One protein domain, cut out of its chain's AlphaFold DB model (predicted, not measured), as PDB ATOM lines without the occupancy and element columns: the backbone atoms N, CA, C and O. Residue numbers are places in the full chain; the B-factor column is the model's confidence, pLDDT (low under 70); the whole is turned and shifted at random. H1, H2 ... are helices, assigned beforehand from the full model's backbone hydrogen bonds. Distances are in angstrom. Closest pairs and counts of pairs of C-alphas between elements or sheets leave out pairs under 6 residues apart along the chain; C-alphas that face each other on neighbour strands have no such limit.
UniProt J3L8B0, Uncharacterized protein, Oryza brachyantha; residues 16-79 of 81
ATOM      1  N   THR A  16     114.376 151.820 160.579       97.62
ATOM      2  CA  THR A  16     113.540 150.698 161.039       97.62
ATOM      3  C   THR A  16     113.393 150.678 162.557       97.62
ATOM      4  O   THR A  16     112.296 150.471 163.066       97.62
ATOM      5  N   GLU A  17     114.478 150.936 163.288       97.19
ATOM      6  CA  GLU A  17     114.451 151.006 164.754       97.19
ATOM      7  C   GLU A  17     113.612 152.192 165.228       97.19
ATOM      8  O   GLU A  17     112.730 152.021 166.070       97.19
ATOM      9  N   ARG A  18     113.818 153.377 164.631       97.50
ATOM     10  CA  ARG A  18     112.996 154.560 164.931       97.50
ATOM     11  C   ARG A  18     111.519 154.310 164.651       97.50
ATOM     12  O   ARG A  18     110.685 154.696 165.460       97.50
ATOM     13  N   PHE A  19     111.203 153.652 163.538       98.00
ATOM     14  CA  PHE A  19     109.832 153.345 163.148       98.00
ATOM     15  C   PHE A  19     109.138 152.441 164.162       98.00
ATOM     16  O   PHE A  19     108.035 152.753 164.595       98.00
ATOM     17  N   LEU A  20     109.778 151.332 164.544       98.19
ATOM     18  CA  LEU A  20     109.189 150.377 165.481       98.19
ATOM     19  C   LEU A  20     108.978 151.002 166.864       98.19
ATOM     20  O   LEU A  20     107.910 150.826 167.449       98.19
ATOM     21  N   GLU A  21     109.955 151.763 167.364       97.94
ATOM     22  CA  GLU A  21     109.826 152.465 168.647       97.94
ATOM     23  C   GLU A  21     108.738 153.550 168.592       97.94
ATOM     24  O   GLU A  21     107.866 153.571 169.461       97.94
ATOM     25  N   ALA A  22     108.717 154.386 167.546       98.12
ATOM     26  CA  ALA A  22     107.703 155.428 167.376       98.12
ATOM     27  C   ALA A  22     106.297 154.844 167.224       98.12
ATOM     28  O   ALA A  22     105.357 155.330 167.852       98.12
ATOM     29  N   LEU A  23     106.141 153.773 166.444       98.31
ATOM     30  CA  LEU A  23     104.859 153.096 166.288       98.31
ATOM     31  C   LEU A  23     104.328 152.618 167.641       98.31
ATOM     32  O   LEU A  23     103.167 152.866 167.954       98.31
ATOM     33  N   ASN A  24     105.168 151.976 168.457       98.06
ATOM     34  CA  ASN A  24     104.759 151.506 169.780       98.06
ATOM     35  C   ASN A  24     104.402 152.670 170.716       98.06
ATOM     36  O   ASN A  24     103.340 152.658 171.339       98.06
ATOM     37  N   TYR A  25     105.261 153.690 170.786       98.38
ATOM     38  CA  TYR A  25     105.083 154.839 171.673       98.38
ATOM     39  C   TYR A  25     103.825 155.650 171.330       98.38
ATOM     40  O   TYR A  25     102.956 155.857 172.180       98.38
ATOM     41  N   TYR A  26     103.673 156.069 170.070       98.50
ATOM     42  CA  TYR A  26     102.535 156.892 169.661       98.50
ATOM     43  C   TYR A  26     101.233 156.097 169.562       98.50
ATOM     44  O   TYR A  26     100.175 156.674 169.795       98.50
ATOM     45  N   SER A  27     101.273 154.783 169.303       98.38
ATOM     46  CA  SER A  27     100.072 153.936 169.393       98.38
ATOM     47  C   SER A  27      99.480 153.958 170.805       98.38
ATOM     48  O   SER A  27      98.276 154.157 170.966       98.38
ATOM     49  N   ALA A  28     100.321 153.855 171.842       98.25
ATOM     50  CA  ALA A  28      99.865 153.955 173.227       98.25
ATOM     51  C   ALA A  28      99.221 155.323 173.523       98.25
ATOM     52  O   ALA A  28      98.138 155.378 174.106       98.25
ATOM     53  N   LEU A  29      99.838 156.421 173.070       97.94
ATOM     54  CA  LEU A  29      99.295 157.774 173.246       97.94
ATOM     55  C   LEU A  29      97.963 157.976 172.510       97.94
ATOM     56  O   LEU A  29      97.012 158.499 173.093       97.94
ATOM     57  N   LEU A  30      97.869 157.533 171.256       97.69
ATOM     58  CA  LEU A  30      96.644 157.625 170.462       97.69
ATOM     59  C   LEU A  30      95.515 156.786 171.071       97.69
ATOM     60  O   LEU A  30      94.377 157.247 171.134       97.69
ATOM     61  N   ASN A  31      95.821 155.598 171.595       97.62
ATOM     62  CA  ASN A  31      94.846 154.769 172.302       97.62
ATOM     63  C   ASN A  31      94.349 155.442 173.598       97.62
ATOM     64  O   ASN A  31      93.153 155.426 173.889       97.62
ATOM     65  N   CYS A  32      95.233 156.103 174.351       97.12
ATOM     66  CA  CYS A  32      94.831 156.906 175.511       97.12
ATOM     67  C   CYS A  32      93.880 158.048 175.118       97.12
ATOM     68  O   CYS A  32      92.887 158.279 175.808       97.12
ATOM     69  N   LEU A  33      94.138 158.733 173.998       97.00
ATOM     70  CA  LEU A  33      93.234 159.760 173.467       97.00
ATOM     71  C   LEU A  33      91.910 159.170 172.975       97.00
ATOM     72  O   LEU A  33      90.870 159.817 173.104       97.00
ATOM     73  N   GLU A  34      91.924 157.946 172.449       95.56
ATOM     74  CA  GLU A  34      90.706 157.258 172.033       95.56
ATOM     75  C   GLU A  34      89.757 156.980 173.193       95.56
ATOM     76  O   GLU A  34      88.551 157.190 173.052       95.56
ATOM     77  N   VAL A  35      90.302 156.568 174.335       95.81
ATOM     78  CA  VAL A  35      89.528 156.325 175.556       95.81
ATOM     79  C   VAL A  35      89.164 157.638 176.260       95.81
ATOM     80  O   VAL A  35      88.067 157.766 176.798       95.81
ATOM     81  N   GLY A  36      90.075 158.615 176.264       94.75
ATOM     82  CA  GLY A  36      89.954 159.844 177.049       94.75
ATOM     83  C   GLY A  36      89.168 160.979 176.389       94.75
ATOM     84  O   GLY A  36      88.746 161.899 177.089       94.75
ATOM     85  N   ALA A  37      88.960 160.949 175.070       94.50
ATOM     86  CA  ALA A  37      88.295 162.029 174.346       94.50
ATOM     87  C   ALA A  37      87.339 161.524 173.256       94.50
ATOM     88  O   ALA A  37      87.627 160.596 172.495       94.50
ATOM     89  N   ALA A  38      86.192 162.202 173.133       94.56
ATOM     90  CA  ALA A  38      85.191 161.892 172.119       94.56
ATOM     91  C   ALA A  38      85.790 161.956 170.704       94.56
ATOM     92  O   ALA A  38      86.524 162.884 170.368       94.56
ATOM     93  N   ARG A  39      85.417 161.003 169.841       90.62
ATOM     94  CA  ARG A  39      85.926 160.911 168.457       90.62
ATOM     95  C   ARG A  39      85.677 162.167 167.608       90.62
ATOM     96  O   ARG A  39      86.423 162.416 166.675       90.62
ATOM     97  N   GLY A  40      84.648 162.954 167.930       93.81
ATOM     98  CA  GLY A  40      84.341 164.226 167.262       93.81
ATOM     99  C   GLY A  40      85.007 165.465 167.877       93.81
ATOM    100  O   GLY A  40      84.683 166.575 167.462       93.81
ATOM    101  N   SER A  41      85.879 165.315 168.881       97.50
ATOM    102  CA  SER A  41      86.546 166.454 169.527       97.50
ATOM    103  C   SER A  41      87.559 167.106 168.584       97.50
ATOM    104  O   SER A  41      88.471 166.461 168.063       97.50
ATOM    105  N   VAL A  42      87.420 168.421 168.412       97.62
ATOM    106  CA  VAL A  42      88.354 169.241 167.630       97.62
ATOM    107  C   VAL A  42      89.709 169.326 168.332       97.62
ATOM    108  O   VAL A  42      90.747 169.344 167.676       97.62
ATOM    109  N   GLU A  43      89.715 169.349 169.661       96.94
ATOM    110  CA  GLU A  43      90.910 169.380 170.502       96.94
ATOM    111  C   GLU A  43      91.717 168.096 170.335       96.94
ATOM    112  O   GLU A  43      92.915 168.166 170.069       96.94
ATOM    113  N   ARG A  44      91.051 166.933 170.389       97.19
ATOM    114  CA  ARG A  44      91.677 165.639 170.094       97.19
ATOM    115  C   ARG A  44      92.303 165.646 168.701       97.19
ATOM    116  O   ARG A  44      93.492 165.375 168.574       97.19
ATOM    117  N   ALA A  45      91.538 166.032 167.678       97.44
ATOM    118  CA  ALA A  45      92.037 166.084 166.306       97.44
ATOM    119  C   ALA A  45      93.239 167.034 166.150       97.44
ATOM    120  O   ALA A  45      94.148 166.765 165.362       97.44
ATOM    121  N   ARG A  46      93.278 168.143 166.903       98.00
ATOM    122  CA  ARG A  46      94.425 169.062 166.921       98.00
ATOM    123  C   ARG A  46      95.658 168.427 167.553       98.00
ATOM    124  O   ARG A  46      96.729 168.552 166.970       98.00
ATOM    125  N   VAL A  47      95.511 167.754 168.694       98.06
ATOM    126  CA  VAL A  47      96.620 167.060 169.372       98.06
ATOM    127  C   VAL A  47      97.173 165.942 168.491       98.06
ATOM    128  O   VAL A  47      98.375 165.890 168.250       98.06
ATOM    129  N   GLU A  48      96.306 165.088 167.947       98.06
ATOM    130  CA  GLU A  48      96.727 163.978 167.087       98.06
ATOM    131  C   GLU A  48      97.462 164.480 165.836       98.06
ATOM    132  O   GLU A  48      98.509 163.946 165.478       98.06
ATOM    133  N   ARG A  49      96.948 165.528 165.179       97.56
ATOM    134  CA  ARG A  49      97.508 166.013 163.913       97.56
ATOM    135  C   ARG A  49      98.727 166.912 164.080       97.56
ATOM    136  O   ARG A  49      99.714 166.716 163.384       97.56
ATOM    137  N   TRP A  50      98.617 167.943 164.911       98.00
ATOM    138  CA  TRP A  50      99.573 169.054 164.924       98.00
ATOM    139  C   TRP A  50     100.634 168.936 166.010       98.00
ATOM    140  O   TRP A  50     101.634 169.640 165.928       98.00
ATOM    141  N   LEU A  51     100.422 168.070 167.002       97.88
ATOM    142  CA  LEU A  51     101.442 167.729 167.986       97.88
ATOM    143  C   LEU A  51     102.053 166.373 167.627       97.88
ATOM    144  O   LEU A  51     103.114 166.325 167.013       97.88
ATOM    145  N   LEU A  52     101.326 165.281 167.886       98.38
ATOM    146  CA  LEU A  52     101.855 163.923 167.705       98.38
ATOM    147  C   LEU A  52     102.232 163.646 166.241       98.38
ATOM    148  O   LEU A  52     103.277 163.068 165.960       98.38
ATOM    149  N   GLY A  53     101.402 164.086 165.292       98.50
ATOM    150  CA  GLY A  53     101.651 163.903 163.863       98.50
ATOM    151  C   GLY A  53     102.914 164.602 163.354       98.50
ATOM    152  O   GLY A  53     103.646 164.016 162.555       98.50
ATOM    153  N   GLU A  54     103.208 165.821 163.819       98.44
ATOM    154  CA  GLU A  54     104.429 166.530 163.413       98.44
ATOM    155  C   GLU A  54     105.677 165.953 164.100       98.44
ATOM    156  O   GLU A  54     106.715 165.842 163.446       98.44
ATOM    157  N   GLU A  55     105.572 165.482 165.351       98.50
ATOM    158  CA  GLU A  55     106.665 164.757 166.017       98.50
ATOM    159  C   GLU A  55     107.007 163.459 165.262       98.50
ATOM    160  O   GLU A  55     108.162 163.223 164.895       98.50
ATOM    161  N   ILE A  56     105.992 162.641 164.940       98.62
ATOM    162  CA  ILE A  56     106.144 161.418 164.130       98.62
ATOM    163  C   ILE A  56     106.814 161.743 162.794       98.62
ATOM    164  O   ILE A  56     107.756 161.065 162.377       98.62
ATOM    165  N   LYS A  57     106.346 162.791 162.111       98.31
ATOM    166  CA  LYS A  57     106.898 163.215 160.825       98.31
ATOM    167  C   LYS A  57     108.363 163.622 160.949       98.31
ATOM    168  O   LYS A  57     109.149 163.224 160.094       98.31
ATOM    169  N   ASN A  58     108.759 164.351 161.993       98.44
ATOM    170  CA  ASN A  58     110.161 164.718 162.177       98.44
ATOM    171  C   ASN A  58     111.050 163.492 162.458       98.44
ATOM    172  O   ASN A  58     112.127 163.374 161.878       98.44
ATOM    173  N   ILE A  59     110.577 162.536 163.266       98.12
ATOM    174  CA  ILE A  59     111.304 161.287 163.566       98.12
ATOM    175  C   ILE A  59     111.540 160.446 162.299       98.12
ATOM    176  O   ILE A  59     112.599 159.819 162.147       98.12
ATOM    177  N   MET A  60     110.546 160.418 161.409       97.38
ATOM    178  CA  MET A  60     110.496 159.510 160.261       97.38
ATOM    179  C   MET A  60     111.040 160.102 158.962       97.38
ATOM    180  O   MET A  60     111.658 159.373 158.191       97.38
ATOM    181  N   ALA A  61     110.783 161.382 158.696       96.56
ATOM    182  CA  ALA A  61     111.036 162.003 157.395       96.56
ATOM    183  C   ALA A  61     112.235 162.962 157.381       96.56
ATOM    184  O   ALA A  61     112.674 163.349 156.302       96.56
ATOM    185  N   CYS A  62     112.755 163.354 158.547       97.00
ATOM    186  CA  CYS A  62     113.922 164.225 158.647       97.00
ATOM    187  C   CYS A  62     115.161 163.427 159.070       97.00
ATOM    188  O   CYS A  62     115.064 162.427 159.779       97.00
ATOM    189  N   ASP A  63     116.344 163.916 158.701       93.69
ATOM    190  CA  ASP A  63     117.635 163.373 159.128       93.69
ATOM    191  C   ASP A  63     118.617 164.513 159.453       93.69
ATOM    192  O   ASP A  63     118.318 165.698 159.287       93.69
ATOM    193  N   GLY A  64     119.801 164.165 159.967       93.69
ATOM    194  CA  GLY A  64     120.850 165.142 160.270       93.69
ATOM    195  C   GLY A  64     120.372 166.263 161.199       93.69
ATOM    196  O   GLY A  64     119.741 166.001 162.224       93.69
ATOM    197  N   ALA A  65     120.683 167.509 160.843       95.00
ATOM    198  CA  ALA A  65     120.304 168.688 161.621       95.00
ATOM    199  C   ALA A  65     118.807 169.041 161.526       95.00
ATOM    200  O   ALA A  65     118.294 169.723 162.406       95.00
ATOM    201  N   GLU A  66     118.099 168.573 160.493       96.56
ATOM    202  CA  GLU A  66     116.663 168.844 160.317       96.56
ATOM    203  C   GLU A  66     115.794 167.968 161.228       96.56
ATOM    204  O   GLU A  66     114.644 168.304 161.522       96.56
ATOM    205  N   ARG A  67     116.341 166.846 161.708       96.88
ATOM    206  CA  ARG A  67     115.697 166.021 162.729       96.88
ATOM    207  C   ARG A  67     116.050 166.535 164.115       96.88
ATOM    208  O   ARG A  67     117.151 166.286 164.614       96.88
ATOM    209  N   TRP A  68     115.097 167.214 164.732       96.62
ATOM    210  CA  TRP A  68     115.214 167.759 166.078       96.62
ATOM    211  C   TRP A  68     114.493 166.891 167.118       96.62
ATOM    212  O   TRP A  68     114.914 166.879 168.270       96.62
ATOM    213  N   GLU A  69     113.529 166.061 166.709       97.88
ATOM    214  CA  GLU A  69     112.877 165.083 167.578       97.88
ATOM    215  C   GLU A  69     113.756 163.848 167.795       97.88
ATOM    216  O   GLU A  69     113.964 162.994 166.915       97.88
ATOM    217  N   ARG A  70     114.346 163.794 168.993       97.50
ATOM    218  CA  ARG A  70     115.406 162.852 169.378       97.50
ATOM    219  C   ARG A  70     115.223 162.355 170.805       97.50
ATOM    220  O   ARG A  70     116.176 162.355 171.577       97.50
ATOM    221  N   HIS A  71     114.013 161.906 171.130       97.88
ATOM    222  CA  HIS A  71     113.722 161.332 172.443       97.88
ATOM    223  C   HIS A  71     114.724 160.226 172.792       97.88
ATOM    224  O   HIS A  71     115.067 159.374 171.956       97.88
ATOM    225  N   GLU A  72     115.168 160.258 174.043       97.12
ATOM    226  CA  GLU A  72     116.047 159.267 174.635       97.12
ATOM    227  C   GLU A  72     115.472 158.789 175.966       97.12
ATOM    228  O   GLU A  72     114.916 159.571 176.733       97.12
ATOM    229  N   ARG A  73     115.641 157.496 176.257       96.25
ATOM    230  CA  ARG A  73     115.232 156.896 177.532       96.25
ATOM    231  C   ARG A  73     116.036 157.461 178.698       96.25
ATOM    232  O   ARG A  73     117.200 157.838 178.524       96.25
ATOM    233  N   LEU A  74     115.461 157.419 179.898       96.19
ATOM    234  CA  LEU A  74     116.080 157.886 181.141       96.19
ATOM    235  C   LEU A  74     117.511 157.362 181.326       96.19
ATOM    236  O   LEU A  74     118.393 158.100 181.757       96.19
ATOM    237  N   GLU A  75     117.767 156.109 180.950       95.06
ATOM    238  CA  GLU A  75     119.097 155.497 181.027       95.06
ATOM    239  C   GLU A  75     120.174 156.262 180.249       95.06
ATOM    240  O   GLU A  75     121.338 156.239 180.642       95.06
ATOM    241  N   ARG A  76     119.819 156.921 179.139       93.81
ATOM    242  CA  ARG A  76     120.749 157.765 178.375       93.81
ATOM    243  C   ARG A  76     120.900 159.140 179.009       93.81
ATOM    244  O   ARG A  76     122.024 159.614 179.135       93.81
ATOM    245  N   TRP A  77     119.803 159.736 179.473       92.56
ATOM    246  CA  TRP A  77     119.817 161.022 180.177       92.56
ATOM    247  C   TRP A  77     120.612 160.995 181.482       92.56
ATOM    248  O   TRP A  77     121.263 161.977 181.827       92.56
ATOM    249  N   ALA A  78     120.586 159.871 182.200       92.69
ATOM    250  CA  ALA A  78     121.292 159.694 183.463       92.69
ATOM    251  C   ALA A  78     122.802 159.441 183.300       92.69
ATOM    252  O   ALA A  78     123.526 159.427 184.299       92.69
ATOM    253  N   ARG A  79     123.301 159.219 182.074       90.06
ATOM    254  CA  ARG A  79     124.738 159.016 181.851       90.06
ATOM    255  C   ARG A  79     125.496 160.330 182.053       90.06
ATOM    256  O   ARG A  79     125.069 161.360 181.528       90.06
TER     257      ARG A  79
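AT A GLANCE: This is residues 16 to 79 of the 81 residues of an uncharacterized protein of Oryza brachyantha (UniProt J3L8B0). Two long helices, H1 and H2, lie side by side as a hairpin; a long link then leads away to a short helix, H3, which sticks out with residues 72 to 79. The printed part has 64 residues and three named helices, in the order H1, H2, H3, with no named strand: all helix. It is loose, radius of gyration of the C-alphas 13.6 A, and spans 40 by 25 by 20 A.

HOW THE PARTS SIT: H1, residues 16 to 36, touches H2, residues 42 to 61, the closest C-alphas being those of Phe 19 and Met 60, 6.8 A apart. This hairpin's helices run opposite ways at a shallow tilt of 5 degrees. H2 has a kink of 27 degrees near residue 55. H3, residues 74 to 77, is apart from both. Every O i to N i+4 pair is within hydrogen-bond range in H1, 13 of 16 in H2; H3 is too short for such a pair.

IN THESE COORDINATES: H1 begins at C-alpha 16 (113.540, 150.698, 161.039) and is 29.9 A long; H2 is 25.9 A. H3, 5.0 A, ends at C-alpha 77 (119.817, 161.022, 180.177).

THE WHOLE: The farthest C-alphas, Gly 40 and Arg 79, are 43.3 A apart. Link H1 to H2 is tight, H2 to H3 long. The printed part has no cut; no printed residue is under 70 in pLDDT.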